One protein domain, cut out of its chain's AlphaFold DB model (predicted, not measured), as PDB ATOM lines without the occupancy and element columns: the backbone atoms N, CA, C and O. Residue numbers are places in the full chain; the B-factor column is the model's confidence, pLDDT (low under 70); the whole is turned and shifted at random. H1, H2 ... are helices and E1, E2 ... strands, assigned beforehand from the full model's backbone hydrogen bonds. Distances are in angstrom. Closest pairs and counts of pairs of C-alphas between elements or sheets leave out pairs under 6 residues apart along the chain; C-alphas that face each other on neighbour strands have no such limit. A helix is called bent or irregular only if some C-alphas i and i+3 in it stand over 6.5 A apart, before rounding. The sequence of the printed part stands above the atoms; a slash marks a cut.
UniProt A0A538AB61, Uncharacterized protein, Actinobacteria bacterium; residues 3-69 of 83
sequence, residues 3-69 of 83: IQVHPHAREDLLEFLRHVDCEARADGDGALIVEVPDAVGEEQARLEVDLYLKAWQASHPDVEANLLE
ATOM      1  N   ILE A   3     235.485 245.202 144.131       95.69
ATOM      2  CA  ILE A   3     236.447 245.678 145.134       95.69
ATOM      3  C   ILE A   3     237.331 244.512 145.568       95.69
ATOM      4  O   ILE A   3     236.830 243.440 145.906       95.69
ATOM      5  N   GLN A   4     238.641 244.719 145.569       95.31
ATOM      6  CA  GLN A   4     239.599 243.801 146.169       95.31
ATOM      7  C   GLN A   4     239.960 244.294 147.567       95.31
ATOM      8  O   GLN A   4     240.270 245.465 147.744       95.31
ATOM      9  N   VAL A   5     239.935 243.397 148.550       94.50
ATOM     10  CA  VAL A   5     240.294 243.677 149.945       94.50
ATOM     11  C   VAL A   5     240.954 242.438 150.545       94.50
ATOM     12  O   VAL A   5     240.749 241.321 150.059       94.50
ATOM     13  N   HIS A   6     241.747 242.604 151.602       92.44
ATOM     14  CA  HIS A   6     242.308 241.459 152.310       92.44
ATOM     15  C   HIS A   6     241.186 240.556 152.872       92.44
ATOM     16  O   HIS A   6     240.245 241.060 153.490       92.44
ATOM     17  N   PRO A   7     241.299 239.213 152.766       91.25
ATOM     18  CA  PRO A   7     240.287 238.275 153.260       91.25
ATOM     19  C   PRO A   7     239.787 238.484 154.697       91.25
ATOM     20  O   PRO A   7     238.625 238.192 154.963       91.25
ATOM     21  N   HIS A   8     240.627 238.983 155.615       93.12
ATOM     22  CA  HIS A   8     240.251 239.178 157.019       93.12
ATOM     23  C   HIS A   8     239.311 240.374 157.225       93.12
ATOM     24  O   HIS A   8     238.595 240.403 158.215       93.12
ATOM     25  N   ALA A   9     239.301 241.337 156.300       94.50
ATOM     26  CA  ALA A   9     238.465 242.535 156.366       94.50
ATOM     27  C   ALA A   9     237.259 242.463 155.416       94.50
ATOM     28  O   ALA A   9     236.476 243.401 155.311       94.50
ATOM     29  N   ARG A  10     237.105 241.345 154.697       94.50
ATOM     30  CA  ARG A  10     236.067 241.178 153.677       94.50
ATOM     31  C   ARG A  10     234.655 241.224 154.257       94.50
ATOM     32  O   ARG A  10     233.769 241.782 153.623       94.50
ATOM     33  N   GLU A  11     234.447 240.581 155.402       95.19
ATOM     34  CA  GLU A  11     233.136 240.537 156.058       95.19
ATOM     35  C   GLU A  11     232.755 241.915 156.603       95.19
ATOM     36  O   GLU A  11     231.683 242.411 156.274       95.19
ATOM     37  N   ASP A  12     233.687 242.579 157.287       96.88
ATOM     38  CA  ASP A  12     233.514 243.943 157.792       96.88
ATOM     39  C   ASP A  12     233.200 244.952 156.670       96.88
ATOM     40  O   ASP A  12     232.205 245.673 156.737       96.88
ATOM     41  N   LEU A  13     233.966 244.939 155.570       97.06
ATOM     42  CA  LEU A  13     233.691 245.805 154.420       97.06
ATOM     43  C   LEU A  13     232.324 245.504 153.782       97.06
ATOM     44  O   LEU A  13     231.621 246.416 153.348       97.06
ATOM     45  N   LEU A  14     231.930 244.232 153.711       96.62
ATOM     46  CA  LEU A  14     230.635 243.830 153.162       96.62
ATOM     47  C   LEU A  14     229.469 244.295 154.046       96.62
ATOM     48  O   LEU A  14     228.443 244.717 153.513       96.62
ATOM     49  N   GLU A  15     229.619 244.250 155.369       97.25
ATOM     50  CA  GLU A  15     228.646 244.805 156.314       97.25
ATOM     51  C   GLU A  15     228.552 246.326 156.199       97.25
ATOM     52  O   GLU A  15     227.449 246.864 156.095       97.25
ATOM     53  N   PHE A  16     229.695 247.011 156.131       97.94
ATOM     54  CA  PHE A  16     229.745 248.457 155.942       97.94
ATOM     55  C   PHE A  16     229.032 248.894 154.656       97.94
ATOM     56  O   PHE A  16     228.189 249.785 154.698       97.94
ATOM     57  N   LEU A  17     229.311 248.239 153.525       97.62
ATOM     58  CA  LEU A  17     228.688 248.573 152.241       97.62
ATOM     59  C   LEU A  17     227.162 248.418 152.286       97.62
ATOM     60  O   LEU A  17     226.444 249.280 151.792       97.62
ATOM     61  N   ARG A  18     226.661 247.366 152.941       96.62
ATOM     62  CA  ARG A  18     225.217 247.175 153.148       96.62
ATOM     63  C   ARG A  18     224.609 248.224 154.070       96.62
ATOM     64  O   ARG A  18     223.445 248.565 153.908       96.62
ATOM     65  N   HIS A  19     225.373 248.706 155.045       97.31
ATOM     66  CA  HIS A  19     224.928 249.759 155.951       97.31
ATOM     67  C   HIS A  19     224.780 251.116 155.249       97.31
ATOM     68  O   HIS A  19     223.929 251.905 155.646       97.31
ATOM     69  N   VAL A  20     225.576 251.375 154.208       96.12
ATOM     70  CA  VAL A  20     225.497 252.590 153.375       96.12
ATOM     71  C   VAL A  20     224.656 252.379 152.108       96.12
ATOM     72  O   VAL A  20     224.929 252.976 151.070       96.12
ATOM     73  N   ASP A  21     223.653 251.501 152.193       94.69
ATOM     74  CA  ASP A  21     222.661 251.218 151.147       94.69
ATOM     75  C   ASP A  21     223.231 250.691 149.809       94.69
ATOM     76  O   ASP A  21     222.558 250.714 148.779       94.69
ATOM     77  N   CYS A  22     224.453 250.146 149.805       96.94
ATOM     78  CA  CYS A  22     224.972 249.405 148.655       96.94
ATOM     79  C   CYS A  22     224.554 247.929 148.717       96.94
ATOM     80  O   CYS A  22     224.605 247.276 149.763       96.94
ATOM     81  N   GLU A  23     224.263 247.337 147.562       96.81
ATOM     82  CA  GLU A  23     224.125 245.889 147.448       96.81
ATOM     83  C   GLU A  23     225.509 245.254 147.294       96.81
ATOM     84  O   GLU A  23     226.183 245.437 146.281       96.81
ATOM     85  N   ALA A  24     225.952 244.502 148.308       96.12
ATOM     86  CA  ALA A  24     227.279 243.885 148.329       96.12
ATOM     87  C   ALA A  24     227.240 242.371 148.591       96.12
ATOM     88  O   ALA A  24     226.560 241.871 149.503       96.12
ATOM     89  N   ARG A  25     228.037 241.631 147.812       95.38
ATOM     90  CA  ARG A  25     228.236 240.178 147.947       95.38
ATOM     91  C   ARG A  25     229.678 239.772 147.675       95.38
ATOM     92  O   ARG A  25     230.369 240.402 146.882       95.38
ATOM     93  N   ALA A  26     230.122 238.687 148.303       92.56
ATOM     94  CA  ALA A  26     231.416 238.094 147.995       92.56
ATOM     95  C   ALA A  26     231.396 237.418 146.615       92.56
ATOM     96  O   ALA A  26     230.424 236.758 146.245       92.56
ATOM     97  N   ASP A  27     232.487 237.585 145.878       88.50
ATOM     98  CA  ASP A  27     232.801 236.853 144.659       88.50
ATOM     99  C   ASP A  27     233.653 235.616 144.987       88.50
ATOM    100  O   ASP A  27     234.405 235.605 145.970       88.50
ATOM    101  N   GLY A  28     233.558 234.577 144.155       74.81
ATOM    102  CA  GLY A  28     234.290 233.318 144.333       74.81
ATOM    103  C   GLY A  28     235.812 233.497 144.350       74.81
ATOM    104  O   GLY A  28     236.506 232.773 145.060       74.81
ATOM    105  N   ASP A  29     236.309 234.528 143.663       77.69
ATOM    106  CA  ASP A  29     237.736 234.854 143.547       77.69
ATOM    107  C   ASP A  29     238.270 235.716 144.708       77.69
ATOM    108  O   ASP A  29     239.393 236.218 144.661       77.69
ATOM    109  N   GLY A  30     237.469 235.939 145.756       78.88
ATOM    110  CA  GLY A  30     237.876 236.708 146.937       78.88
ATOM    111  C   GLY A  30     237.658 238.221 146.839       78.88
ATOM    112  O   GLY A  30     237.936 238.927 147.807       78.88
ATOM    113  N   ALA A  31     237.117 238.715 145.725       91.75
ATOM    114  CA  ALA A  31     236.649 240.094 145.586       91.75
ATOM    115  C   ALA A  31     235.242 240.285 146.189       91.75
ATOM    116  O   ALA A  31     234.555 239.321 146.530       91.75
ATOM    117  N   LEU A  32     234.795 241.534 146.292       95.25
ATOM    118  CA  LEU A  32     233.401 241.899 146.531       95.25
ATOM    119  C   LEU A  32     232.784 242.452 145.245       95.25
ATOM    120  O   LEU A  32     233.407 243.259 144.555       95.25
ATOM    121  N   ILE A  33     231.556 242.037 144.939       95.69
ATOM    122  CA  ILE A  33     230.707 242.659 143.921       95.69
ATOM    123  C   ILE A  33     229.803 243.665 144.622       95.69
ATOM    124  O   ILE A  33     229.155 243.307 145.606       95.69
ATOM    125  N   VAL A  34     229.775 244.892 144.107       96.00
ATOM    126  CA  VAL A  34     229.021 246.014 144.678       96.00
ATOM    127  C   VAL A  34     228.170 246.686 143.610       96.00
ATOM    128  O   VAL A  34     228.675 247.007 142.528       96.00
ATOM    129  N   GLU A  35     226.907 246.923 143.931       95.06
ATOM    130  CA  GLU A  35     225.941 247.675 143.133       95.06
ATOM    131  C   GLU A  35     225.357 248.815 143.981       95.06
ATOM    132  O   GLU A  35     225.225 248.687 145.198       95.06
ATOM    133  N   VAL A  36     225.059 249.945 143.336       95.75
ATOM    134  CA  VAL A  36     224.449 251.125 143.967       95.75
ATOM    135  C   VAL A  36     223.052 251.274 143.358       95.75
ATOM    136  O   VAL A  36     222.966 251.719 142.210       95.75
ATOM    137  N   PRO A  37     221.981 250.861 144.062       92.75
ATOM    138  CA  PRO A  37     220.643 250.745 143.477       92.75
ATOM    139  C   PRO A  37     220.096 252.044 142.871       92.75
ATOM    140  O   PRO A  37     219.474 252.012 141.812       92.75
ATOM    141  N   ASP A  38     220.376 253.184 143.506       90.88
ATOM    142  CA  ASP A  38     219.817 254.491 143.133       90.88
ATOM    143  C   ASP A  38     220.772 255.361 142.293       90.88
ATOM    144  O   ASP A  38     220.533 256.555 142.084       90.88
ATOM    145  N   ALA A  39     221.865 254.786 141.788       93.75
ATOM    146  CA  ALA A  39     222.789 255.529 140.942       93.75
ATOM    147  C   ALA A  39     222.170 255.829 139.567       93.75
ATOM    148  O   ALA A  39     221.715 254.934 138.856       93.75
ATOM    149  N   VAL A  40     222.240 257.092 139.131       91.12
ATOM    150  CA  VAL A  40     221.735 257.534 137.815       91.12
ATOM    151  C   VAL A  40     222.582 256.969 136.659       91.12
ATOM    152  O   VAL A  40     222.131 256.920 135.515       91.12
ATOM    153  N   GLY A  41     223.803 256.504 136.943       90.75
ATOM    154  CA  GLY A  41     224.670 255.826 135.982       90.75
ATOM    155  C   GLY A  41     225.973 255.316 136.602       90.75
ATOM    156  O   GLY A  41     226.266 255.569 137.771       90.75
ATOM    157  N   GLU A  42     226.784 254.622 135.795       90.06
ATOM    158  CA  GLU A  42     228.033 253.983 136.247       90.06
ATOM    159  C   GLU A  42     229.029 254.962 136.881       90.06
ATOM    160  O   GLU A  42     229.717 254.610 137.833       90.06
ATOM    161  N   GLU A  43     229.117 256.188 136.360       91.94
ATOM    162  CA  GLU A  43     230.049 257.200 136.868       91.94
ATOM    163  C   GLU A  43     229.660 257.676 138.273       91.94
ATOM    164  O   GLU A  43     230.517 257.736 139.154       91.94
ATOM    165  N   GLN A  44     228.367 257.936 138.508       94.12
ATOM    166  CA  GLN A  44     227.864 258.275 139.840       94.12
ATOM    167  C   GLN A  44     228.072 257.104 140.804       94.12
ATOM    168  O   GLN A  44     228.618 257.301 141.886       94.12
ATOM    169  N   ALA A  45     227.717 255.882 140.390       94.38
ATOM    170  CA  ALA A  45     227.917 254.687 141.206       94.38
ATOM    171  C   ALA A  45     229.394 254.519 141.606       94.38
ATOM    172  O   ALA A  45     229.707 254.223 142.759       94.38
ATOM    173  N   ARG A  46     230.316 254.753 140.660       94.38
ATOM    174  CA  ARG A  46     231.764 254.695 140.895       94.38
ATOM    175  C   ARG A  46     232.231 255.756 141.883       94.38
ATOM    176  O   ARG A  46     233.038 255.434 142.750       94.38
ATOM    177  N   LEU A  47     231.741 256.989 141.761       94.56
ATOM    178  CA  LEU A  47     232.082 258.076 142.678       94.56
ATOM    179  C   LEU A  47     231.598 257.784 144.104       94.56
ATOM    180  O   LEU A  47     232.350 257.987 145.055       94.56
ATOM    181  N   GLU A  48     230.369 257.288 144.252       95.94
ATOM    182  CA  GLU A  48     229.805 256.931 145.557       95.94
ATOM    183  C   GLU A  48     230.589 255.797 146.218       95.94
ATOM    184  O   GLU A  48     231.029 255.934 147.360       95.94
ATOM    185  N   VAL A  49     230.857 254.711 145.486       96.12
ATOM    186  CA  VAL A  49     231.642 253.593 146.026       96.12
ATOM    187  C   VAL A  49     233.066 254.014 146.381       96.12
ATOM    188  O   VAL A  49     233.564 253.602 147.425       96.12
ATOM    189  N   ASP A  50     233.722 254.848 145.570       95.62
ATOM    190  CA  ASP A  50     235.056 255.374 145.889       95.62
ATOM    191  C   ASP A  50     235.046 256.222 147.175       95.62
ATOM    192  O   ASP A  50     235.935 256.087 148.020       95.62
ATOM    193  N   LEU A  51     234.012 257.049 147.371       96.06
ATOM    194  CA  LEU A  51     233.843 257.842 148.589       96.06
ATOM    195  C   LEU A  51     233.644 256.952 149.823       96.06
ATOM    196  O   LEU A  51     234.316 257.152 150.839       96.06
ATOM    197  N   TYR A  52     232.755 255.962 149.737       96.75
ATOM    198  CA  TYR A  52     232.505 255.022 150.828       96.75
ATOM    199  C   TYR A  52     233.743 254.189 151.156       96.75
ATOM    200  O   TYR A  52     234.074 254.018 152.330       96.75
ATOM    201  N   LEU A  53     234.476 253.736 150.137       96.31
ATOM    202  CA  LEU A  53     235.699 252.961 150.321       96.31
ATOM    203  C   LEU A  53     236.764 253.771 151.065       96.31
ATOM    204  O   LEU A  53     237.333 253.286 152.041       96.31
ATOM    205  N   LYS A  54     236.970 255.035 150.681       95.94
ATOM    206  CA  LYS A  54     237.883 255.951 151.382       95.94
ATOM    207  C   LYS A  54     237.463 256.198 152.828       95.94
ATOM    208  O   LYS A  54     238.320 256.219 153.712       95.94
ATOM    209  N   ALA A  55     236.166 256.377 153.083       96.75
ATOM    210  CA  ALA A  55     235.647 256.570 154.435       96.75
ATOM    211  C   ALA A  55     235.901 255.337 155.318       96.75
ATOM    212  O   ALA A  55     236.383 255.467 156.442       96.75
ATOM    213  N   TRP A  56     235.653 254.143 154.783       97.44
ATOM    214  CA  TRP A  56     235.919 252.890 155.480       97.44
ATOM    215  C   TRP A  56     237.415 252.675 155.743       97.44
ATOM    216  O   TRP A  56     237.801 252.360 156.871       97.44
ATOM    217  N   GLN A  57     238.279 252.925 154.752       96.38
ATOM    218  CA  GLN A  57     239.735 252.803 154.910       96.38
ATOM    219  C   GLN A  57     240.302 253.789 155.939       96.38
ATOM    220  O   GLN A  57     241.249 253.458 156.646       96.38
ATOM    221  N   ALA A  58     239.703 254.973 156.099       96.69
ATOM    222  CA  ALA A  58     240.108 255.912 157.144       96.69
ATOM    223  C   ALA A  58     239.898 255.352 158.567       96.69
ATOM    224  O   ALA A  58     240.622 255.734 159.486       96.69
ATOM    225  N   SER A  59     238.939 254.434 158.751       95.19
ATOM    226  CA  SER A  59     238.740 253.692 160.008       95.19
ATOM    227  C   SER A  59     239.546 252.389 160.108       95.19
ATOM    228  O   SER A  59     239.659 251.830 161.196       95.19
ATOM    229  N   HIS A  60     240.165 251.954 159.007       95.62
ATOM    230  CA  HIS A  60     240.945 250.719 158.891       95.62
ATOM    231  C   HIS A  60     242.329 251.003 158.278       95.62
ATOM    232  O   HIS A  60     242.615 250.554 157.168       95.62
ATOM    233  N   PRO A  61     243.209 251.748 158.978       92.25
ATOM    234  CA  PRO A  61     244.448 252.271 158.394       92.25
ATOM    235  C   PRO A  61     245.441 251.186 157.951       92.25
ATOM    236  O   PRO A  61     246.274 251.442 157.085       92.25
ATOM    237  N   ASP A  62     245.342 249.982 158.518       94.31
ATOM    238  CA  ASP A  62     246.204 248.844 158.184       94.31
ATOM    239  C   ASP A  62     245.649 247.981 157.032       94.31
ATOM    240  O   ASP A  62     246.255 246.969 156.671       94.31
ATOM    241  N   VAL A  63     244.496 248.350 156.456       94.19
ATOM    242  CA  VAL A  63     243.828 247.575 155.407       94.19
ATOM    243  C   VAL A  63     243.756 248.349 154.098       94.19
ATOM    244  O   VAL A  63     243.170 249.427 153.990       94.19
ATOM    245  N   GLU A  64     244.294 247.736 153.050       92.56
ATOM    246  CA  GLU A  64     244.144 248.227 151.690       92.56
ATOM    247  C   GLU A  64     242.927 247.580 151.017       92.56
ATOM    248  O   GLU A  64     242.776 246.352 151.005       92.56
ATOM    249  N   ALA A  65     242.059 248.414 150.450       93.81
ATOM    250  CA  ALA A  65     240.946 247.994 149.620       93.81
ATOM    251  C   ALA A  65     240.913 248.852 148.353       93.81
ATOM    252  O   ALA A  65     241.033 250.071 148.422       93.81
ATOM    253  N   ASN A  66     240.767 248.212 147.194       93.44
ATOM    254  CA  ASN A  66     240.918 248.853 145.894       93.44
ATOM    255  C   ASN A  66     239.732 248.540 144.986       93.44
ATOM    256  O   ASN A  66     239.336 247.381 144.835       93.44
ATOM    257  N   LEU A  67     239.198 249.574 144.336       93.50
ATOM    258  CA  LEU A  67     238.233 249.403 143.259       93.50
ATOM    259  C   LEU A  67     238.953 248.848 142.024       93.50
ATOM    260  O   LEU A  67     239.909 249.444 141.531       93.50
ATOM    261  N   LEU A  68     238.486 247.715 141.512       90.50
ATOM    262  CA  LEU A  68     239.016 247.120 140.294       90.50
ATOM    263  C   LEU A  68     238.357 247.769 139.079       90.50
ATOM    264  O   LEU A  68     237.126 247.815 138.974       90.50
ATOM    265  N   GLU A  69     239.176 248.221 138.133       76.88
ATOM    266  CA  GLU A  69     238.681 248.590 136.813       76.88
ATOM    267  C   GLU A  69     238.223 247.316 136.104       76.88
ATOM    268  O   GLU A  69     239.030 246.462 135.741       76.88
TER     269      GLU A  69
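What this domain is: This is residues 3 to 69 of the 83 residues of an uncharacterized protein of Actinobacteria bacterium (UniProt A0A538AB61). Two small ladders of two strands each, the hairpin E2 and E3 and the pair E1 and E4, come together where E1 meets E3, and two helices pack on them: H1 over the hairpin and the longer H2 along E4. The two helices are steeply tilted to each other. The printed part has 67 residues with two named helices and four named strands, in the order E1, H1, E2, E3, H2, E4; the two sheets, E2 - E3 and E1 - E4, are both antiparallel, and the class is mixed, helices and strands. The whole is compact, with a radius of gyration of the C-alphas of 11.1 A and a rounded outline spanning 32 by 27 by 23 A.

Where its parts are: Strand E2 covers residues 23 to 26 and measures 10.7 A from first to last C-alpha; its C-alpha 23 is at (224.125, 245.889, 147.448). Strand E3 covers residues 32 to 35 and measures 10.0 A. Strand E1, residues 3 to 5, opens the printed part with C-alpha 3 at (236.447, 245.678, 145.134) and is 6.5 A long. Strand E4, residues 65 to 68, is 9.6 A long and ends with C-alpha 68 at (239.016, 247.120, 140.294). Helix H1, residues 7 to 19, is 19.4 A long. H1 is irregular: C-alphas 8 and 11 are 7.3 A apart. Helix H2, residues 42 to 59, is the longest helix with 18 residues and measures 26.1 A.

How they stand to each other: E2 and E3 form a hairpin of antiparallel neighbours, with 163 degrees between their directions. C-alphas 24 and 34 face each other at 4.6 A, and across this pair N 33 and O 25 are within hydrogen-bond range at 2.8 A, as are N 25 and O 33 at 3.0 A. H1 has 7 pairs of C-alphas within 8 A with E2, the closest being Leu 14 and Ala 24 at 5.9 A. With E3 it has 3 such pairs, the closest being Leu 14 and Leu 32 at 7.4 A. The closest C-alphas of E1 and E3 are those of Ile 3 and Leu 32, 5.1 A apart. E1 and E4 are antiparallel neighbours at 149 degrees, with N 4 and O 66 within hydrogen-bond range at 2.8 A and N 66 and O 4 also at 2.8 A. H1 is near E1, with 5 pairs of C-alphas within 10 A. H2 and E4 have 4 pairs of C-alphas within 8 A, the closest being Gln 57 and Ala 65 at 7.3 A. H1 and H2 only just touch, with 3 pairs of C-alphas within 8 A, made by residues 13 to 17 of H1 and 52 to 56 of H2; the closest are Leu 13 and Trp 56 at 7.5 A. They run opposite ways at a steep tilt of 61 degrees. Among the elements that are apart are E2 and H2, and H1 and E4. Of the O i to N i+4 pairs, 7 of 9 in H1 and 13 of 14 in H2 are within hydrogen-bond range.

The domain as a whole: The two C-alphas farthest apart are those of Val 40 and Asp 62, at 33.0 A, while the first and last printed C-alphas, Ile 3 and Glu 69, are 9.1 A apart. The printed part has no cut. The links E1 to H1, H1 to E2, E2 to E3 and H2 to E4 are tight, and the link from E3 to H2, with 6 residues, is short; no link is long. The mean pLDDT of the printed part of this model is 93.6, and no printed residue is under 70.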